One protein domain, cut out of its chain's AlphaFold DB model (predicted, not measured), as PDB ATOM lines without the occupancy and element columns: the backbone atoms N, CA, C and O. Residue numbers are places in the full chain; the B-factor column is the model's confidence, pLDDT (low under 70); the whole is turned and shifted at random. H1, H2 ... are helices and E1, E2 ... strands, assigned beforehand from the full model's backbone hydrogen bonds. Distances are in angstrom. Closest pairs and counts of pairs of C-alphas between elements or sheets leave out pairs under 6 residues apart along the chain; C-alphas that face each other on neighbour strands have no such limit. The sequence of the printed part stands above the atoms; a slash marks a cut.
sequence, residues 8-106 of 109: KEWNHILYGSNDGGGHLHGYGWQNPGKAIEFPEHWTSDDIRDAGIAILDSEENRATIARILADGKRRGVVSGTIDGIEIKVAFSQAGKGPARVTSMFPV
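This is residues 8 to 106 of the 109 residues of the protein "EndoU_bacteria domain-containing protein" of Bifidobacterium catulorum (UniProt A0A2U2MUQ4). A strongly twisted sheet of three strands, E1, E2 and E3, has helix H2 crossing one face, H3 running along E1 and E2, and H1 packed on edge strand E3. A long stretch with no named element, residues 16 to 43, joins H1 to H2. The printed part has 99 residues, with three named helices followed by three named strands; the sheet's order is E1 E2 E3, antiparallel, and the class is mixed. The whole is compact, with a radius of gyration of the C-alphas of 13.6 A and spans of 38 by 30 by 20 A.

Start at E1, residues 74 to 81, E2, 84 to 92, and E3, 98 to 105: a meander, each strand the antiparallel neighbour of the one before. In hairpin E1 and E2, find N 77 and O 88 within hydrogen-bond range at 3.0 A; in hairpin E2 and E3, N 89 and O 102 at 2.9 A. H2, residues 44 to 56, is on the sheet at a height of 8.6 A, across the strands at 73 degrees to E1 on the local plane; its closest C-alphas to E1 are Ile 54 and Gly 79, 5.4 A. H3, residues 58 to 69, runs along the strands at 4 degrees to E1 on the local plane; with H2 and the sheet it makes two layers, helices on one face. H1, residues 8 to 15, is on the sheet, its closest C-alphas to E3 being Ile 13 and Ser 102, 5.6 A; it is apart from H3. In H1, H2 and H3 every O i to N i+4 pair is within hydrogen-bond range.

Find C-alpha 8, where H1 begins, at (61.963, -68.265, 25.636); H1 spans 10.4 A, H2 18.2 A and H3 16.4 A. E1 spans 22.9 A and E2 26.4 A; E3 spans 21.2 A to C-alpha 105 at (78.185, -57.917, 28.014).

The C-alphas farthest apart, His 41 and Lys 95, are 38.6 A apart. The printed part has no cut, H1 to H2 is the long link, and no printed residue is under 70 in pLDDT.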
ATOM      1  N   LYS A   8      61.505 -67.794  24.319       93.62
ATOM      2  CA  LYS A   8      61.963 -68.265  25.636       93.62
ATOM      3  C   LYS A   8      63.404 -67.837  25.932       93.62
ATOM      4  O   LYS A   8      63.656 -67.294  27.000       93.62
ATOM      5  N   GLU A   9      64.344 -68.114  25.026       94.81
ATOM      6  CA  GLU A   9      65.745 -67.709  25.209       94.81
ATOM      7  C   GLU A   9      65.893 -66.188  25.223       94.81
ATOM      8  O   GLU A   9      66.678 -65.669  26.005       94.81
ATOM      9  N   TRP A  10      65.104 -65.479  24.417       96.69
ATOM     10  CA  TRP A  10      65.107 -64.023  24.408       96.69
ATOM     11  C   TRP A  10      64.661 -63.427  25.747       96.69
ATOM     12  O   TRP A  10      65.366 -62.607  26.325       96.69
ATOM     13  N   ASN A  11      63.550 -63.914  26.302       96.06
ATOM     14  CA  ASN A  11      63.086 -63.485  27.620       96.06
ATOM     15  C   ASN A  11      64.084 -63.844  28.727       96.06
ATOM     16  O   ASN A  11      64.293 -63.043  29.630       96.06
ATOM     17  N   HIS A  12      64.725 -65.016  28.649       95.00
ATOM     18  CA  HIS A  12      65.780 -65.403  29.587       95.00
ATOM     19  C   HIS A  12      66.972 -64.437  29.531       95.00
ATOM     20  O   HIS A  12      67.446 -63.985  30.571       95.00
ATOM     21  N   ILE A  13      67.425 -64.079  28.325       96.19
ATOM     22  CA  ILE A  13      68.512 -63.115  28.119       96.19
ATOM     23  C   ILE A  13      68.169 -61.776  28.765       96.19
ATOM     24  O   ILE A  13      68.954 -61.283  29.570       96.19
ATOM     25  N   LEU A  14      67.002 -61.213  28.452       97.00
ATOM     26  CA  LEU A  14      66.639 -59.870  28.901       97.00
ATOM     27  C   LEU A  14      66.280 -59.829  30.385       97.00
ATOM     28  O   LEU A  14      66.847 -59.044  31.135       97.00
ATOM     29  N   TYR A  15      65.355 -60.682  30.811       95.62
ATOM     30  CA  TYR A  15      64.663 -60.540  32.093       95.62
ATOM     31  C   TYR A  15      65.080 -61.571  33.134       95.62
ATOM     32  O   TYR A  15      64.724 -61.427  34.300       95.62
ATOM     33  N   GLY A  16      65.836 -62.587  32.723       92.12
ATOM     34  CA  GLY A  16      66.302 -63.645  33.600       92.12
ATOM     35  C   GLY A  16      65.256 -64.716  33.889       92.12
ATOM     36  O   GLY A  16      64.075 -64.625  33.546       92.12
ATOM     37  N   SER A  17      65.740 -65.789  34.494       88.12
ATOM     38  CA  SER A  17      64.954 -66.843  35.128       88.12
ATOM     39  C   SER A  17      65.766 -67.465  36.268       88.12
ATOM     40  O   SER A  17      66.900 -67.065  36.532       88.12
ATOM     41  N   ASN A  18      65.203 -68.466  36.951       82.75
ATOM     42  CA  ASN A  18      65.825 -69.127  38.111       82.75
ATOM     43  C   ASN A  18      67.221 -69.734  37.841       82.75
ATOM     44  O   ASN A  18      67.922 -70.111  38.777       82.75
ATOM     45  N   ASP A  19      67.605 -69.885  36.576       82.44
ATOM     46  CA  ASP A  19      68.862 -70.462  36.098       82.44
ATOM     47  C   ASP A  19      69.865 -69.422  35.557       82.44
ATOM     48  O   ASP A  19      70.937 -69.810  35.091       82.44
ATOM     49  N   GLY A  20      69.568 -68.120  35.646       88.56
ATOM     50  CA  GLY A  20      70.463 -67.032  35.238       88.56
ATOM     51  C   GLY A  20      69.801 -66.021  34.301       88.56
ATOM     52  O   GLY A  20      68.587 -65.835  34.338       88.56
ATOM     53  N   GLY A  21      70.602 -65.371  33.453       92.12
ATOM     54  CA  GLY A  21      70.138 -64.315  32.549       92.12
ATOM     55  C   GLY A  21      69.902 -62.985  33.270       92.12
ATOM     56  O   GLY A  21      70.514 -62.727  34.310       92.12
ATOM     57  N   GLY A  22      68.998 -62.162  32.735       95.44
ATOM     58  CA  GLY A  22      68.671 -60.854  33.319       95.44
ATOM     59  C   GLY A  22      69.702 -59.796  32.946       95.44
ATOM     60  O   GLY A  22      70.216 -59.103  33.815       95.44
ATOM     61  N   HIS A  23      70.064 -59.746  31.667       96.00
ATOM     62  CA  HIS A  23      71.096 -58.858  31.147       96.00
ATOM     63  C   HIS A  23      70.545 -57.507  30.694       96.00
ATOM     64  O   HIS A  23      71.336 -56.602  30.477       96.00
ATOM     65  N   LEU A  24      69.228 -57.324  30.549       96.81
ATOM     66  CA  LEU A  24      68.691 -55.978  30.350       96.81
ATOM     67  C   LEU A  24      68.893 -55.163  31.633       96.81
ATOM     68  O   LEU A  24      68.722 -55.695  32.733       96.81
ATOM     69  N   HIS A  25      69.227 -53.883  31.483       95.62
ATOM     70  CA  HIS A  25      69.411 -52.993  32.621       95.62
ATOM     71  C   HIS A  25      68.211 -53.035  33.580       95.62
ATOM     72  O   HIS A  25      67.054 -52.961  33.156       95.62
ATOM     73  N   GLY A  26      68.490 -53.174  34.876       94.12
ATOM     74  CA  GLY A  26      67.479 -53.228  35.928       94.12
ATOM     75  C   GLY A  26      66.802 -54.591  36.119       94.12
ATOM     76  O   GLY A  26      65.824 -54.662  36.864       94.12
ATOM     77  N   TYR A  27      67.289 -55.674  35.499       93.94
ATOM     78  CA  TYR A  27      66.730 -57.035  35.651       93.94
ATOM     79  C   TYR A  27      67.671 -58.048  36.316       93.94
ATOM     80  O   TYR A  27      67.230 -59.108  36.768       93.94
ATOM     81  N   GLY A  28      68.944 -57.715  36.478       90.06
ATOM     82  CA  GLY A  28      69.955 -58.526  37.146       90.06
ATOM     83  C   GLY A  28      69.736 -58.676  38.652       90.06
ATOM     84  O   GLY A  28      70.355 -59.546  39.268       90.06
ATOM     85  N   TRP A  29      68.808 -57.922  39.260       88.75
ATOM     86  CA  TRP A  29      68.396 -58.106  40.662       88.75
ATOM     87  C   TRP A  29      67.856 -59.513  40.949       88.75
ATOM     88  O   TRP A  29      67.938 -59.975  42.086       88.75
ATOM     89  N   GLN A  30      67.349 -60.221  39.933       85.31
ATOM     90  CA  GLN A  30      66.928 -61.620  40.066       85.31
ATOM     91  C   GLN A  30      68.118 -62.571  40.263       85.31
ATOM     92  O   GLN A  30      67.965 -63.657  40.820       85.31
ATOM     93  N   ASN A  31      69.317 -62.155  39.842       82.12
ATOM     94  CA  ASN A  31      70.563 -62.910  39.928       82.12
ATOM     95  C   ASN A  31      71.699 -62.050  40.535       82.12
ATOM     96  O   ASN A  31      72.695 -61.775  39.848       82.12
ATOM     97  N   PRO A  32      71.596 -61.637  41.819       79.69
ATOM     98  CA  PRO A  32      72.523 -60.686  42.430       79.69
ATOM     99  C   PRO A  32      73.984 -61.128  42.314       79.69
ATOM    100  O   PRO A  32      74.342 -62.250  42.680       79.69
ATOM    101  N   GLY A  33      74.833 -60.238  41.794       77.62
ATOM    102  CA  GLY A  33      76.272 -60.473  41.636       77.62
ATOM    103  C   GLY A  33      76.662 -61.447  40.517       77.62
ATOM    104  O   GLY A  33      77.852 -61.719  40.364       77.62
ATOM    105  N   LYS A  34      75.701 -61.965  39.740       78.44
ATOM    106  CA  LYS A  34      75.946 -62.922  38.646       78.44
ATOM    107  C   LYS A  34      75.661 -62.342  37.265       78.44
ATOM    108  O   LYS A  34      76.392 -62.650  36.327       78.44
ATOM    109  N   ALA A  35      74.607 -61.540  37.134       81.88
ATOM    110  CA  ALA A  35      74.278 -60.883  35.877       81.88
ATOM    111  C   ALA A  35      75.163 -59.646  35.678       81.88
ATOM    112  O   ALA A  35      75.281 -58.801  36.567       81.88
ATOM    113  N   ILE A  36      75.797 -59.562  34.510       91.25
ATOM    114  CA  ILE A  36      76.324 -58.306  33.979       91.25
ATOM    115  C   ILE A  36      75.242 -57.770  33.051       91.25
ATOM    116  O   ILE A  36      74.782 -58.498  32.168       91.25
ATOM    117  N   GLU A  37      74.795 -56.549  33.305       95.06
ATOM    118  CA  GLU A  37      73.729 -55.911  32.543       95.06
ATOM    119  C   GLU A  37      74.308 -55.077  31.401       95.06
ATOM    120  O   GLU A  37      75.407 -54.532  31.510       95.06
ATOM    121  N   PHE A  38      73.559 -54.991  30.307       96.50
ATOM    122  CA  PHE A  38      73.759 -53.987  29.274       96.50
ATOM    123  C   PHE A  38      73.547 -52.583  29.863       96.50
ATOM    124  O   PHE A  38      72.856 -52.448  30.880       96.50
ATOM    125  N   PRO A  39      74.121 -51.538  29.245       95.19
ATOM    126  CA  PRO A  39      73.951 -50.168  29.717       95.19
ATOM    127  C   PRO A  39      72.485 -49.744  29.794       95.19
ATOM    128  O   PRO A  39      71.651 -50.209  29.019       95.19
ATOM    129  N   GLU A  40      72.183 -48.799  30.684       96.00
ATOM    130  CA  GLU A  40      70.812 -48.316  30.924       96.00
ATOM    131  C   GLU A  40      70.120 -47.782  29.664       96.00
ATOM    132  O   GLU A  40      68.912 -47.939  29.498       96.00
ATOM    133  N   HIS A  41      70.883 -47.183  28.753       95.44
ATOM    134  CA  HIS A  41      70.350 -46.604  27.524       95.44
ATOM    135  C   HIS A  41      70.058 -47.639  26.424       95.44
ATOM    136  O   HIS A  41      69.438 -47.276  25.426       95.44
ATOM    137  N   TRP A  42      70.483 -48.900  26.580       97.50
ATOM    138  CA  TRP A  42      70.209 -49.963  25.610       97.50
ATOM    139  C   TRP A  42      68.811 -50.540  25.810       97.50
ATOM    140  O   TRP A  42      68.469 -51.084  26.863       97.50
ATOM    141  N   THR A  43      68.006 -50.489  24.756       97.56
ATOM    142  CA  THR A  43      66.714 -51.166  24.694       97.56
ATOM    143  C   THR A  43      66.882 -52.645  24.337       97.56
ATOM    144  O   THR A  43      67.947 -53.111  23.924       97.56
ATOM    145  N   SER A  44      65.797 -53.417  24.435       97.31
ATOM    146  CA  SER A  44      65.794 -54.790  23.921       97.31
ATOM    147  C   SER A  44      66.103 -54.857  22.423       97.31
ATOM    148  O   SER A  44      66.716 -55.823  21.975       97.31
ATOM    149  N   ASP A  45      65.684 -53.857  21.644       97.56
ATOM    150  CA  ASP A  45      65.938 -53.840  20.203       97.56
ATOM    151  C   ASP A  45      67.421 -53.586  19.906       97.56
ATOM    152  O   ASP A  45      67.985 -54.298  19.078       97.56
ATOM    153  N   ASP A  46      68.082 -52.702  20.659       98.00
ATOM    154  CA  ASP A  46      69.529 -52.466  20.529       98.00
ATOM    155  C   ASP A  46      70.326 -53.745  20.824       98.00
ATOM    156  O   ASP A  46      71.190 -54.151  20.045       98.00
ATOM    157  N   ILE A  47      69.966 -54.463  21.898       97.75
ATOM    158  CA  ILE A  47      70.574 -55.759  22.241       97.75
ATOM    159  C   ILE A  47      70.354 -56.778  21.112       97.75
ATOM    160  O   ILE A  47      71.266 -57.535  20.762       97.75
ATOM    161  N   ARG A  48      69.147 -56.823  20.529       96.44
ATOM    162  CA  ARG A  48      68.819 -57.753  19.438       96.44
ATOM    163  C   ARG A  48      69.690 -57.461  18.227       96.44
ATOM    164  O   ARG A  48      70.285 -58.386  17.671       96.44
ATOM    165  N   ASP A  49      69.745 -56.201  17.825       97.00
ATOM    166  CA  ASP A  49      70.406 -55.772  16.603       97.00
ATOM    167  C   ASP A  49      71.932 -55.909  16.736       97.00
ATOM    168  O   ASP A  49      72.579 -56.428  15.823       97.00
ATOM    169  N   ALA A  50      72.494 -55.618  17.916       97.06
ATOM    170  CA  ALA A  50      73.889 -55.911  18.250       97.06
ATOM    171  C   ALA A  50      74.200 -57.413  18.143       97.06
ATOM    172  O   ALA A  50      75.185 -57.825  17.524       97.06
ATOM    173  N   GLY A  51      73.330 -58.256  18.700       96.44
ATOM    174  CA  GLY A  51      73.440 -59.704  18.591       96.44
ATOM    175  C   GLY A  51      73.396 -60.217  17.153       96.44
ATOM    176  O   GLY A  51      74.190 -61.086  16.787       96.44
ATOM    177  N   ILE A  52      72.495 -59.672  16.330       95.56
ATOM    178  CA  ILE A  52      72.409 -59.986  14.898       95.56
ATOM    179  C   ILE A  52      73.712 -59.591  14.207       95.56
ATOM    180  O   ILE A  52      74.297 -60.438  13.541       95.56
ATOM    181  N   ALA A  53      74.204 -58.366  14.412       96.94
ATOM    182  CA  ALA A  53      75.445 -57.890  13.804       96.94
ATOM    183  C   ALA A  53      76.645 -58.790  14.152       96.94
ATOM    184  O   ALA A  53      77.423 -59.168  13.274       96.94
ATOM    185  N   ILE A  54      76.760 -59.210  15.417       97.31
ATOM    186  CA  ILE A  54      77.819 -60.123  15.874       97.31
ATOM    187  C   ILE A  54      77.704 -61.486  15.198       97.31
ATOM    188  O   ILE A  54      78.710 -62.039  14.760       97.31
ATOM    189  N   LEU A  55      76.498 -62.045  15.109       95.88
ATOM    190  CA  LEU A  55      76.276 -63.334  14.453       95.88
ATOM    191  C   LEU A  55      76.466 -63.273  12.936       95.88
ATOM    192  O   LEU A  55      76.756 -64.305  12.326       95.88
ATOM    193  N   ASP A  56      76.273 -62.100  12.337       95.25
ATOM    194  CA  ASP A  56      76.318 -61.913  10.893       95.25
ATOM    195  C   ASP A  56      77.721 -61.660  10.343       95.25
ATOM    196  O   ASP A  56      77.942 -61.850   9.146       95.25
ATOM    197  N   SER A  57      78.679 -61.296  11.202       96.25
ATOM    198  CA  SER A  57      80.055 -61.048  10.777       96.25
ATOM    199  C   SER A  57      80.673 -62.282  10.111       96.25
ATOM    200  O   SER A  57      80.432 -63.428  10.505       96.25
ATOM    201  N   GLU A  58      81.487 -62.058   9.077       96.25
ATOM    202  CA  GLU A  58      82.120 -63.137   8.311       96.25
ATOM    203  C   GLU A  58      82.967 -64.055   9.208       96.25
ATOM    204  O   GLU A  58      82.850 -65.282   9.145       96.25
ATOM    205  N   GLU A  59      83.745 -63.458  10.112       96.94
ATOM    206  CA  GLU A  59      84.582 -64.167  11.081       96.94
ATOM    207  C   GLU A  59      83.756 -65.047  12.029       96.94
ATOM    208  O   GLU A  59      84.078 -66.225  12.241       96.94
ATOM    209  N   ASN A  60      82.656 -64.519  12.575       97.25
ATOM    210  CA  ASN A  60      81.824 -65.279  13.503       97.25
ATOM    211  C   ASN A  60      81.035 -66.367  12.783       97.25
ATOM    212  O   ASN A  60      80.939 -67.485  13.297       97.25
ATOM    213  N   ARG A  61      80.550 -66.114  11.564       95.94
ATOM    214  CA  ARG A  61      79.930 -67.145  10.720       95.94
ATOM    215  C   ARG A  61      80.898 -68.299  10.447       95.94
ATOM    216  O   ARG A  61      80.509 -69.461  10.609       95.94
ATOM    217  N   ALA A  62      82.150 -68.001  10.094       96.06
ATOM    218  CA  ALA A  62      83.186 -69.011   9.880       96.06
ATOM    219  C   ALA A  62      83.503 -69.786  11.172       96.06
ATOM    220  O   ALA A  62      83.581 -71.019  11.165       96.06
ATOM    221  N   THR A  63      83.607 -69.083  12.301       96.56
ATOM    222  CA  THR A  63      83.865 -69.686  13.614       96.56
ATOM    223  C   THR A  63      82.740 -70.623  14.049       96.56
ATOM    224  O   THR A  63      83.009 -71.756  14.455       96.56
ATOM    225  N   ILE A  64      81.479 -70.204  13.916       95.44
ATOM    226  CA  ILE A  64      80.305 -71.031  14.224       95.44
ATOM    227  C   ILE A  64      80.297 -72.285  13.346       95.44
ATOM    228  O   ILE A  64      80.135 -73.392  13.864       95.44
ATOM    229  N   ALA A  65      80.500 -72.129  12.034       93.94
ATOM    230  CA  ALA A  65      80.520 -73.250  11.098       93.94
ATOM    231  C   ALA A  65      81.597 -74.277  11.469       93.94
ATOM    232  O   ALA A  65      81.307 -75.472  11.525       93.94
ATOM    233  N   ARG A  66      82.807 -73.812  11.806       95.56
ATOM    234  CA  ARG A  66      83.907 -74.669  12.261       95.56
ATOM    235  C   ARG A  66      83.568 -75.406  13.556       95.56
ATOM    236  O   ARG A  66      83.719 -76.619  13.612       95.56
ATOM    237  N   ILE A  67      83.057 -74.707  14.575       94.88
ATOM    238  CA  ILE A  67      82.670 -75.323  15.859       94.88
ATOM    239  C   ILE A  67      81.666 -76.461  15.638       94.88
ATOM    240  O   ILE A  67      81.808 -77.533  16.227       94.88
ATOM    241  N   LEU A  68      80.658 -76.238  14.791       92.06
ATOM    242  CA  LEU A  68      79.638 -77.245  14.502       92.06
ATOM    243  C   LEU A  68      80.190 -78.409  13.662       92.06
ATOM    244  O   LEU A  68      79.825 -79.557  13.916       92.06
ATOM    245  N   ALA A  69      81.080 -78.134  12.702       92.25
ATOM    246  CA  ALA A  69      81.748 -79.155  11.894       92.25
ATOM    247  C   ALA A  69      82.660 -80.067  12.736       92.25
ATOM    248  O   ALA A  69      82.682 -81.275  12.510       92.25
ATOM    249  N   ASP A  70      83.303 -79.523  13.774       94.00
ATOM    250  CA  ASP A  70      84.095 -80.273  14.763       94.00
ATOM    251  C   ASP A  70      83.224 -81.173  15.674       94.00
ATOM    252  O   ASP A  70      83.717 -81.794  16.619       94.00
ATOM    253  N   GLY A  71      81.906 -81.213  15.460       89.69
ATOM    254  CA  GLY A  71      80.956 -81.992  16.255       89.69
ATOM    255  C   GLY A  71      80.635 -81.385  17.625       89.69
ATOM    256  O   GLY A  71      79.875 -81.980  18.400       89.69
ATOM    257  N   LYS A  72      81.164 -80.194  17.943       92.25
ATOM    258  CA  LYS A  72      80.860 -79.508  19.203       92.25
ATOM    259  C   LYS A  72      79.418 -79.015  19.184       92.25
ATOM    260  O   LYS A  72      78.931 -78.427  18.225       92.25
ATOM    261  N   ARG A  73      78.724 -79.233  20.301       91.88
ATOM    262  CA  ARG A  73      77.301 -78.891  20.461       91.88
ATOM    263  C   ARG A  73      77.059 -77.538  21.113       91.88
ATOM    264  O   ARG A  73      75.905 -77.162  21.292       91.88
ATOM    265  N   ARG A  74      78.112 -76.840  21.532       96.00
ATOM    266  CA  ARG A  74      78.052 -75.548  22.223       96.00
ATOM    267  C   ARG A  74      79.227 -74.690  21.780       96.00
ATOM    268  O   ARG A  74      80.313 -75.222  21.553       96.00
ATOM    269  N   GLY A  75      79.004 -73.389  21.699       96.62
ATOM    270  CA  GLY A  75      80.031 -72.418  21.363       96.62
ATOM    271  C   GLY A  75      79.656 -71.026  21.842       96.62
ATOM    272  O   GLY A  75      78.524 -70.778  22.261       96.62
ATOM    273  N   VAL A  76      80.636 -70.135  21.790       97.38
ATOM    274  CA  VAL A  76      80.478 -68.710  22.061       97.38
ATOM    275  C   VAL A  76      81.238 -67.973  20.973       97.38
ATOM    276  O   VAL A  76      82.355 -68.367  20.636       97.38
ATOM    277  N   VAL A  77      80.622 -66.937  20.429       97.75
ATOM    278  CA  VAL A  77      81.296 -65.913  19.628       97.75
ATOM    279  C   VAL A  77      81.168 -64.579  20.343       97.75
ATOM    280  O   VAL A  77      80.295 -64.419  21.199       97.75
ATOM    281  N   SER A  78      82.035 -63.634  20.015       97.94
ATOM    282  CA  SER A  78      81.976 -62.290  20.569       97.94
ATOM    283  C   SER A  78      82.088 -61.239  19.479       97.94
ATOM    284  O   SER A  78      82.451 -61.518  18.335       97.94
ATOM    285  N   GLY A  79      81.739 -60.017  19.843       97.44
ATOM    286  CA  GLY A  79      82.037 -58.832  19.065       97.44
ATOM    287  C   GLY A  79      81.877 -57.598  19.933       97.44
ATOM    288  O   GLY A  79      81.398 -57.681  21.062       97.44
ATOM    289  N   THR A  80      82.332 -56.465  19.414       97.44
ATOM    290  CA  THR A  80      82.223 -55.173  20.093       97.44
ATOM    291  C   THR A  80      81.262 -54.291  19.315       97.44
ATOM    292  O   THR A  80      81.468 -54.089  18.120       97.44
ATOM    293  N   ILE A  81      80.231 -53.785  19.986       96.94
ATOM    294  CA  ILE A  81      79.249 -52.842  19.438       96.94
ATOM    295  C   ILE A  81      79.223 -51.647  20.388       96.94
ATOM    296  O   ILE A  81      79.130 -51.838  21.596       96.94
ATOM    297  N   ASP A  82      79.418 -50.442  19.855       94.12
ATOM    298  CA  ASP A  82      79.489 -49.190  20.628       94.12
ATOM    299  C   ASP A  82      80.446 -49.241  21.834       94.12
ATOM    300  O   ASP A  82      80.190 -48.689  22.898       94.12
ATOM    301  N   GLY A  83      81.582 -49.929  21.668       94.19
ATOM    302  CA  GLY A  83      82.606 -50.071  22.710       94.19
ATOM    303  C   GLY A  83      82.319 -51.148  23.762       94.19
ATOM    304  O   GLY A  83      83.164 -51.392  24.620       94.19
ATOM    305  N   ILE A  84      81.183 -51.842  23.673       94.81
ATOM    306  CA  ILE A  84      80.782 -52.897  24.606       94.81
ATOM    307  C   ILE A  84      81.118 -54.251  23.987       94.81
ATOM    308  O   ILE A  84      80.589 -54.615  22.934       94.81
ATOM    309  N   GLU A  85      81.990 -55.024  24.637       96.94
ATOM    310  CA  GLU A  85      82.218 -56.418  24.253       96.94
ATOM    311  C   GLU A  85      81.019 -57.272  24.681       96.94
ATOM    312  O   GLU A  85      80.678 -57.352  25.864       96.94
ATOM    313  N   ILE A  86      80.416 -57.959  23.715       97.88
ATOM    314  CA  ILE A  86      79.246 -58.813  23.895       97.88
ATOM    315  C   ILE A  86      79.618 -60.237  23.503       97.88
ATOM    316  O   ILE A  86      80.199 -60.482  22.444       97.88
ATOM    317  N   LYS A  87      79.234 -61.198  24.343       98.00
ATOM    318  CA  LYS A  87      79.319 -62.630  24.045       98.00
ATOM    319  C   LYS A  87      77.952 -63.165  23.662       98.00
ATOM    320  O   LYS A  87      76.978 -62.952  24.377       98.00
ATOM    321  N   VAL A  88      77.899 -63.924  22.571       97.88
ATOM    322  CA  VAL A  88      76.713 -64.649  22.108       97.88
ATOM    323  C   VAL A  88      76.985 -66.144  22.214       97.88
ATOM    324  O   VAL A  88      77.793 -66.714  21.476       97.88
ATOM    325  N   ALA A  89      76.308 -66.795  23.156       97.12
ATOM    326  CA  ALA A  89      76.398 -68.231  23.365       97.12
ATOM    327  C   ALA A  89      75.348 -68.965  22.528       97.12
ATOM    328  O   ALA A  89      74.186 -68.555  22.456       97.12
ATOM    329  N   PHE A  90      75.734 -70.099  21.950       96.75
ATOM    330  CA  PHE A  90      74.842 -70.934  21.156       96.75
ATOM    331  C   PHE A  90      75.013 -72.420  21.454       96.75
ATOM    332  O   PHE A  90      76.057 -72.885  21.917       96.75
ATOM    333  N   SER A  91      73.971 -73.192  21.154       95.12
ATOM    334  CA  SER A  91      74.004 -74.649  21.259       95.12
ATOM    335  C   SER A  91      73.220 -75.337  20.148       95.12
ATOM    336  O   SER A  91      72.281 -74.776  19.593       95.12
ATOM    337  N   GLN A  92      73.581 -76.581  19.843       94.00
ATOM    338  CA  GLN A  92      72.873 -77.445  18.909       94.00
ATOM    339  C   GLN A  92      72.442 -78.728  19.621       94.00
ATOM    340  O   GLN A  92      73.274 -79.498  20.102       94.00
ATOM    341  N   ALA A  93      71.134 -78.974  19.675       87.62
ATOM    342  CA  ALA A  93      70.579 -80.191  20.257       87.62
ATOM    343  C   ALA A  93      70.319 -81.236  19.162       87.62
ATOM    344  O   ALA A  93      69.508 -81.016  18.260       87.62
ATOM    345  N   GLY A  94      70.989 -82.390  19.246       86.62
ATOM    346  CA  GLY A  94      70.800 -83.487  18.294       86.62
ATOM    347  C   GLY A  94      71.049 -83.054  16.845       86.62
ATOM    348  O   GLY A  94      72.037 -82.393  16.551       86.62
ATOM    349  N   LYS A  95      70.162 -83.418  15.919       84.00
ATOM    350  CA  LYS A  95      70.250 -82.990  14.508       84.00
ATOM    351  C   LYS A  95      69.509 -81.674  14.224       84.00
ATOM    352  O   LYS A  95      69.377 -81.293  13.068       84.00
ATOM    353  N   GLY A  96      68.993 -81.007  15.259       85.50
ATOM    354  CA  GLY A  96      68.251 -79.758  15.111       85.50
ATOM    355  C   GLY A  96      69.140 -78.576  14.708       85.50
ATOM    356  O   GLY A  96      70.372 -78.675  14.755       85.50
ATOM    357  N   PRO A  97      68.535 -77.437  14.334       89.25
ATOM    358  CA  PRO A  97      69.278 -76.210  14.079       89.25
ATOM    359  C   PRO A  97      69.995 -75.737  15.351       89.25
ATOM    360  O   PRO A  97      69.513 -75.934  16.472       89.25
ATOM    361  N   ALA A  98      71.154 -75.106  15.176       92.88
ATOM    362  CA  ALA A  98      71.826 -74.421  16.268       92.88
ATOM    363  C   ALA A  98      71.038 -73.156  16.656       92.88
ATOM    364  O   ALA A  98      70.440 -72.486  15.809       92.88
ATOM    365  N   ARG A  99      71.014 -72.854  17.955       94.88
ATOM    366  CA  ARG A  99      70.223 -71.771  18.543       94.88
ATOM    367  C   ARG A  99      71.058 -70.914  19.476       94.88
ATOM    368  O   ARG A  99      71.902 -71.453  20.193       94.88
ATOM    369  N   VAL A 100      70.772 -69.618  19.508       96.56
ATOM    370  CA  VAL A 100      71.278 -68.720  20.550       96.56
ATOM    371  C   VAL A 100      70.654 -69.137  21.877       96.56
ATOM    372  O   VAL A 100      69.459 -69.424  21.940       96.56
ATOM    373  N   THR A 101      71.469 -69.221  22.921       95.25
ATOM    374  CA  THR A 101      71.039 -69.592  24.276       95.25
ATOM    375  C   THR A 101      71.278 -68.501  25.301       95.25
ATOM    376  O   THR A 101      70.613 -68.506  26.328       95.25
ATOM    377  N   SER A 102      72.227 -67.600  25.053       95.38
ATOM    378  CA  SER A 102      72.463 -66.438  25.906       95.38
ATOM    379  C   SER A 102      73.205 -65.347  25.132       95.38
ATOM    380  O   SER A 102      73.863 -65.639  24.129       95.38
ATOM    381  N   MET A 103      73.091 -64.110  25.601       96.12
ATOM    382  CA  MET A 103      73.781 -62.936  25.090       96.12
ATOM    383  C   MET A 103      73.999 -61.963  26.243       96.12
ATOM    384  O   MET A 103      73.048 -61.660  26.958       96.12
ATOM    385  N   PHE A 104      75.237 -61.526  26.453       95.50
ATOM    386  CA  PHE A 104      75.583 -60.709  27.614       95.50
ATOM    387  C   PHE A 104      76.849 -59.878  27.383       95.50
ATOM    388  O   PHE A 104      77.743 -60.331  26.655       95.50
ATOM    389  N   PRO A 105      76.956 -58.698  28.014       96.12
ATOM    390  CA  PRO A 105      78.185 -57.917  28.014       96.12
ATOM    391  C   PRO A 105      79.248 -58.552  28.920       96.12
ATOM    392  O   PRO A 105      78.941 -59.274  29.872       96.12
ATOM    393  N   VAL A 106      80.521 -58.305  28.611       90.50
ATOM    394  CA  VAL A 106      81.669 -58.900  29.324       90.50
ATOM    395  C   VAL A 106      82.217 -57.988  30.431       90.50
ATOM    396  O   VAL A 106      82.824 -58.488  31.378       90.50
TER     397      VAL A 106